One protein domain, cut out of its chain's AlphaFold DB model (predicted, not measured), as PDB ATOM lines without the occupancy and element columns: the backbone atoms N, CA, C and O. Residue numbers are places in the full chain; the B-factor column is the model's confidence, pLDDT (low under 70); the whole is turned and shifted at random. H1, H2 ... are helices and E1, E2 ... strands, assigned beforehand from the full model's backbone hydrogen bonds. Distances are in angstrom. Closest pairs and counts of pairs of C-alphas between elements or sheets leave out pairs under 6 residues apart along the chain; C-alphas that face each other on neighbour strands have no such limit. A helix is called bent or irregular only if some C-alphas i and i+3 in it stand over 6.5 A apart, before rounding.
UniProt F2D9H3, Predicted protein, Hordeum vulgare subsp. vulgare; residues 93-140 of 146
ATOM      1  N   ARG A  93      44.705 -14.874 -34.367       77.81
ATOM      2  CA  ARG A  93      43.994 -13.879 -35.189       77.81
ATOM      3  C   ARG A  93      44.198 -12.434 -34.731       77.81
ATOM      4  O   ARG A  93      44.135 -11.540 -35.566       77.81
ATOM      5  N   LEU A  94      44.453 -12.207 -33.443       77.56
ATOM      6  CA  LEU A  94      44.650 -10.871 -32.870       77.56
ATOM      7  C   LEU A  94      46.118 -10.412 -32.908       77.56
ATOM      8  O   LEU A  94      46.408  -9.280 -32.541       77.56
ATOM      9  N   ARG A  95      47.054 -11.249 -33.385       78.75
ATOM     10  CA  ARG A  95      48.493 -10.917 -33.445       78.75
ATOM     11  C   ARG A  95      48.899 -10.055 -34.645       78.75
ATOM     12  O   ARG A  95      50.045  -9.621 -34.722       78.75
ATOM     13  N   GLY A  96      48.002  -9.839 -35.605       83.12
ATOM     14  CA  GLY A  96      48.275  -9.019 -36.787       83.12
ATOM     15  C   GLY A  96      48.431  -7.533 -36.449       83.12
ATOM     16  O   GLY A  96      47.721  -7.007 -35.593       83.12
ATOM     17  N   ALA A  97      49.313  -6.833 -37.169       82.88
ATOM     18  CA  ALA A  97      49.553  -5.398 -36.974       82.88
ATOM     19  C   ALA A  97      48.291  -4.540 -37.177       82.88
ATOM     20  O   ALA A  97      48.209  -3.444 -36.639       82.88
ATOM     21  N   GLN A  98      47.292  -5.045 -37.910       84.62
ATOM     22  CA  GLN A  98      46.015  -4.356 -38.095       84.62
ATOM     23  C   GLN A  98      45.102  -4.355 -36.856       84.62
ATOM     24  O   GLN A  98      44.112  -3.635 -36.850       84.62
ATOM     25  N   TRP A  99      45.391  -5.171 -35.836       81.31
ATOM     26  CA  TRP A  99      44.603  -5.255 -34.596       81.31
ATOM     27  C   TRP A  99      45.318  -4.617 -33.403       81.31
ATOM     28  O   TRP A  99      44.688  -4.295 -32.396       81.31
ATOM     29  N   TYR A 100      46.618  -4.369 -33.541       77.62
ATOM     30  CA  TYR A 100      47.417  -3.632 -32.576       77.62
ATOM     31  C   TYR A 100      47.393  -2.123 -32.891       77.62
ATOM     32  O   TYR A 100      47.643  -1.753 -34.037       77.62
ATOM     33  N   PRO A 101      47.146  -1.229 -31.913       80.50
ATOM     34  CA  PRO A 101      47.028  -1.481 -30.471       80.50
ATOM     35  C   PRO A 101      45.587  -1.680 -29.970       80.50
ATOM     36  O   PRO A 101      45.385  -1.840 -28.772       80.50
ATOM     37  N   TRP A 102      44.581  -1.641 -30.847       80.31
ATOM     38  CA  TRP A 102      43.165  -1.556 -30.456       80.31
ATOM     39  C   TRP A 102      42.664  -2.725 -29.604       80.31
ATOM     40  O   TRP A 102      41.807  -2.515 -28.753       80.31
ATOM     41  N   PHE A 103      43.205  -3.925 -29.819       76.19
ATOM     42  CA  PHE A 103      42.856  -5.132 -29.064       76.19
ATOM     43  C   PHE A 103      43.964  -5.598 -28.112       76.19
ATOM     44  O   PHE A 103      43.956  -6.747 -27.665       76.19
ATOM     45  N   ASN A 104      44.942  -4.738 -27.810       75.44
ATOM     46  CA  ASN A 104      45.953  -5.073 -26.814       75.44
ATOM     47  C   ASN A 104      45.281  -5.255 -25.444       75.44
ATOM     48  O   ASN A 104      44.438  -4.446 -25.062       75.44
ATOM     49  N   ASP A 105      45.621  -6.333 -24.736       73.38
ATOM     50  CA  ASP A 105      45.010  -6.725 -23.454       73.38
ATOM     51  C   ASP A 105      43.489  -7.010 -23.509       73.38
ATOM     52  O   ASP A 105      42.844  -7.206 -22.475       73.38
ATOM     53  N   CYS A 106      42.889  -7.089 -24.706       75.06
ATOM     54  CA  CYS A 106      41.497  -7.502 -24.856       75.06
ATOM     55  C   CYS A 106      41.358  -9.016 -24.682       75.06
ATOM     56  O   CYS A 106      41.850  -9.811 -25.480       75.06
ATOM     57  N   ILE A 107      40.602  -9.402 -23.659       68.94
ATOM     58  CA  ILE A 107      40.273 -10.797 -23.347       68.94
ATOM     59  C   ILE A 107      39.118 -11.324 -24.230       68.94
ATOM     60  O   ILE A 107      38.999 -12.524 -24.468       68.94
ATOM     61  N   GLY A 108      38.279 -10.424 -24.752       67.31
ATOM     62  CA  GLY A 108      37.146 -10.713 -25.634       67.31
ATOM     63  C   GLY A 108      36.214  -9.502 -25.754       67.31
ATOM     64  O   GLY A 108      36.323  -8.560 -24.970       67.31
ATOM     65  N   GLU A 109      35.300  -9.518 -26.725       64.12
ATOM     66  CA  GLU A 109      34.211  -8.540 -26.827       64.12
ATOM     67  C   GLU A 109      32.927  -9.150 -26.265       64.12
ATOM     68  O   GLU A 109      32.578 -10.297 -26.545       64.12
ATOM     69  N   ILE A 110      32.235  -8.371 -25.442       63.91
ATOM     70  CA  ILE A 110      30.995  -8.768 -24.798       63.91
ATOM     71  C   ILE A 110      29.848  -8.062 -25.520       63.91
ATOM     72  O   ILE A 110      29.643  -6.869 -25.303       63.91
ATOM     73  N   ASP A 111      29.069  -8.795 -26.316       58.78
ATOM     74  CA  ASP A 111      27.758  -8.318 -26.769       58.78
ATOM     75  C   ASP A 111      26.629  -9.051 -26.035       58.78
ATOM     76  O   ASP A 111      26.724 -10.230 -25.678       58.78
ATOM     77  N   GLY A 112      25.545  -8.333 -25.768       61.34
ATOM     78  CA  GLY A 112      24.354  -8.901 -25.163       61.34
ATOM     79  C   GLY A 112      23.375  -9.416 -26.222       61.34
ATOM     80  O   GLY A 112      22.879  -8.652 -27.043       61.34
ATOM     81  N   THR A 113      22.985 -10.689 -26.143       61.84
ATOM     82  CA  THR A 113      21.872 -11.271 -26.911       61.84
ATOM     83  C   THR A 113      20.536 -11.162 -26.172       61.84
ATOM     84  O   THR A 113      20.240 -11.929 -25.267       61.84
ATOM     85  N   HIS A 114      19.628 -10.290 -26.603       74.69
ATOM     86  CA  HIS A 114      18.232 -10.306 -26.140       74.69
ATOM     87  C   HIS A 114      17.522 -11.650 -26.405       74.69
ATOM     88  O   HIS A 114      17.076 -11.909 -27.515       74.69
ATOM     89  N   VAL A 115      17.355 -12.477 -25.367       78.12
ATOM     90  CA  VAL A 115      16.489 -13.665 -25.296       78.12
ATOM     91  C   VAL A 115      15.034 -13.241 -25.109       78.12
ATOM     92  O   VAL A 115      14.655 -12.745 -24.050       78.12
ATOM     93  N   PRO A 116      14.179 -13.416 -26.125       74.69
ATOM     94  CA  PRO A 116      12.756 -13.117 -26.036       74.69
ATOM     95  C   PRO A 116      12.097 -13.852 -24.869       74.69
ATOM     96  O   PRO A 116      12.370 -15.031 -24.641       74.69
ATOM     97  N   VAL A 117      11.192 -13.184 -24.155       69.31
ATOM     98  CA  VAL A 117      10.461 -13.820 -23.054       69.31
ATOM     99  C   VAL A 117       8.962 -13.659 -23.220       69.31
ATOM    100  O   VAL A 117       8.452 -12.584 -23.536       69.31
ATOM    101  N   VAL A 118       8.245 -14.755 -22.972       79.62
ATOM    102  CA  VAL A 118       6.787 -14.747 -22.890       79.62
ATOM    103  C   VAL A 118       6.413 -14.341 -21.479       79.62
ATOM    104  O   VAL A 118       6.660 -15.066 -20.515       79.62
ATOM    105  N   VAL A 119       5.821 -13.160 -21.365       64.06
ATOM    106  CA  VAL A 119       5.453 -12.578 -20.084       64.06
ATOM    107  C   VAL A 119       3.970 -12.231 -20.098       64.06
ATOM    108  O   VAL A 119       3.449 -11.819 -21.134       64.06
ATOM    109  N   PRO A 120       3.256 -12.423 -18.978       82.31
ATOM    110  CA  PRO A 120       1.856 -12.032 -18.878       82.31
ATOM    111  C   PRO A 120       1.631 -10.574 -19.336       82.31
ATOM    112  O   PRO A 120       2.540  -9.758 -19.170       82.31
ATOM    113  N   PRO A 121       0.449 -10.208 -19.874       82.44
ATOM    114  CA  PRO A 121       0.211  -8.901 -20.510       82.44
ATOM    115  C   PRO A 121       0.596  -7.683 -19.654       82.44
ATOM    116  O   PRO A 121       1.156  -6.713 -20.150       82.44
ATOM    117  N   ASN A 122       0.394  -7.763 -18.339       85.19
ATOM    118  CA  ASN A 122       0.777  -6.730 -17.370       85.19
ATOM    119  C   ASN A 122       2.302  -6.567 -17.167       85.19
ATOM    120  O   ASN A 122       2.736  -5.651 -16.469       85.19
ATOM    121  N   LYS A 123       3.121  -7.457 -17.738       78.00
ATOM    122  CA  LYS A 123       4.592  -7.447 -17.674       78.00
ATOM    123  C   LYS A 123       5.257  -7.075 -18.999       78.00
ATOM    124  O   LYS A 123       6.445  -6.766 -18.990       78.00
ATOM    125  N   VAL A 124       4.510  -7.047 -20.101       76.25
ATOM    126  CA  VAL A 124       5.003  -6.710 -21.448       76.25
ATOM    127  C   VAL A 124       5.784  -5.389 -21.498       76.25
ATOM    128  O   VAL A 124       6.864  -5.403 -22.085       76.25
ATOM    129  N   PRO A 125       5.369  -4.289 -20.828       84.25
ATOM    130  CA  PRO A 125       6.122  -3.030 -20.875       84.25
ATOM    131  C   PRO A 125       7.555  -3.131 -20.338       84.25
ATOM    132  O   PRO A 125       8.401  -2.322 -20.689       84.25
ATOM    133  N   ARG A 126       7.838  -4.118 -19.477       76.31
ATOM    134  CA  ARG A 126       9.135  -4.260 -18.797       76.31
ATOM    135  C   ARG A 126      10.150  -5.075 -19.578       76.31
ATOM    136  O   ARG A 126      11.342  -4.877 -19.410       76.31
ATOM    137  N   TYR A 127       9.676  -6.015 -20.383       82.50
ATOM    138  CA  TYR A 127      10.538  -6.792 -21.270       82.50
ATOM    139  C   TYR A 127      10.590  -6.147 -22.648       82.50
ATOM    140  O   TYR A 127      11.316  -6.594 -23.524       82.50
ATOM    141  N   LEU A 128       9.825  -5.078 -22.850       81.56
ATOM    142  CA  LEU A 128       9.794  -4.322 -24.077       81.56
ATOM    143  C   LEU A 128      11.191  -3.786 -24.398       81.56
ATOM    144  O   LEU A 128      11.705  -2.864 -23.773       81.56
ATOM    145  N   SER A 129      11.813  -4.396 -25.392       81.56
ATOM    146  CA  SER A 129      13.001  -3.871 -26.039       81.56
ATOM    147  C   SER A 129      12.678  -2.552 -26.733       81.56
ATOM    148  O   SER A 129      11.521  -2.254 -27.043       81.56
ATOM    149  N   ARG A 130      13.727  -1.808 -27.091       79.31
ATOM    150  CA  ARG A 130      13.642  -0.591 -27.914       79.31
ATOM    151  C   ARG A 130      12.913  -0.774 -29.258       79.31
ATOM    152  O   ARG A 130      12.560   0.209 -29.891       79.31
ATOM    153  N   HIS A 131      12.691  -2.016 -29.689       76.00
ATOM    154  CA  HIS A 131      11.971  -2.374 -30.913       76.00
ATOM    155  C   HIS A 131      10.495  -2.740 -30.665       76.00
ATOM    156  O   HIS A 131       9.818  -3.185 -31.585       76.00
ATOM    157  N   GLY A 132       9.990  -2.582 -29.434       80.06
ATOM    158  CA  GLY A 132       8.593  -2.866 -29.087       80.06
ATOM    159  C   GLY A 132       8.292  -4.337 -28.768       80.06
ATOM    160  O   GLY A 132       7.127  -4.712 -28.682       80.06
ATOM    161  N   CYS A 133       9.315  -5.178 -28.567       80.00
ATOM    162  CA  CYS A 133       9.161  -6.628 -28.351       80.00
ATOM    163  C   CYS A 133       9.622  -7.070 -26.954       80.00
ATOM    164  O   CYS A 133      10.685  -6.634 -26.521       80.00
ATOM    165  N   SER A 134       8.899  -7.981 -26.282       84.19
ATOM    166  CA  SER A 134       9.298  -8.560 -24.979       84.19
ATOM    167  C   SER A 134      10.528  -9.478 -25.084       84.19
ATOM    168  O   SER A 134      10.462 -10.564 -25.653       84.19
ATOM    169  N   SER A 135      11.656  -9.062 -24.523       85.62
ATOM    170  CA  SER A 135      12.936  -9.760 -24.512       85.62
ATOM    171  C   SER A 135      13.759  -9.437 -23.266       85.62
ATOM    172  O   SER A 135      13.494  -8.478 -22.547       85.62
ATOM    173  N   GLN A 136      14.762 -10.264 -23.018       73.81
ATOM    174  CA  GLN A 136      15.654 -10.249 -21.877       73.81
ATOM    175  C   GLN A 136      17.070 -10.471 -22.388       73.81
ATOM    176  O   GLN A 136      17.365 -11.524 -22.924       73.81
ATOM    177  N   ASN A 137      17.953  -9.498 -22.233       76.31
ATOM    178  CA  ASN A 137      19.341  -9.656 -22.648       76.31
ATOM    179  C   ASN A 137      20.045 -10.828 -21.929       76.31
ATOM    180  O   ASN A 137      19.915 -10.979 -20.716       76.31
ATOM    181  N   VAL A 138      20.745 -11.667 -22.689       68.44
ATOM    182  CA  VAL A 138      21.516 -12.855 -22.310       68.44
ATOM    183  C   VAL A 138      22.848 -12.761 -23.018       68.44
ATOM    184  O   VAL A 138      22.933 -12.610 -24.224       68.44
ATOM    185  N   MET A 139      23.911 -12.856 -22.257       66.81
ATOM    186  CA  MET A 139      25.252 -12.544 -22.707       66.81
ATOM    187  C   MET A 139      26.099 -13.782 -22.445       66.81
ATOM    188  O   MET A 139      26.061 -14.317 -21.336       66.81
ATOM    189  N   VAL A 140      26.787 -14.283 -23.471       59.72
ATOM    190  CA  VAL A 140      27.627 -15.486 -23.386       59.72
ATOM    191  C   VAL A 140      28.924 -15.215 -24.135       59.72
ATOM    192  O   VAL A 140      28.885 -14.709 -25.251       59.72
TER     193      VAL A 140
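Overview. This is residues 93 to 140 of the 146 residues of the protein "Predicted protein" of Hordeum vulgare subsp. vulgare (UniProt F2D9H3). A long rod with little regular structure: an arm with no named element, residues 93 to 111, leads into a two-stranded ribbon of E1 and E2, and the short helix H1 lies past the ribbon's far end. The printed part has 48 residues; E1, H1 and E2, in that order, hold only 17, class mixed, strands antiparallel. It is extended, radius of gyration of the C-alphas 17.5 A, spanning 52 by 17 by 14 A.

Arrangement. E1, residues 112 to 116, and E2, residues 135 to 139, are antiparallel neighbours, their directions at 144 degrees. N 113 and O 138 are within hydrogen-bond range at 2.7 A. The closest C-alphas of H1, residues 121 to 127, and E2 are those of Tyr 127 and Ser 135, 5.0 A apart. H1 is irregular, C-alphas 122 and 125 being 7.4 A apart; 0 of 3 O i to N i+4 pairs and 3 of 4 O i to N i+3 pairs are within range.

Along the chain. E1 begins at C-alpha 112 (24.354, -8.901, -25.163) and measures 12.4 A; H1 measures 10.6 A; E2 measures 12.8 A, ending at C-alpha 139 (25.252, -12.544, -22.707).

Size, cuts and confidence. The farthest C-alphas, of Ala 97 and Asn 122, are 52.6 A apart. The printed part has no cut. Residues 107 to 113, 117, 119 and 138 to 140 have pLDDT under 70.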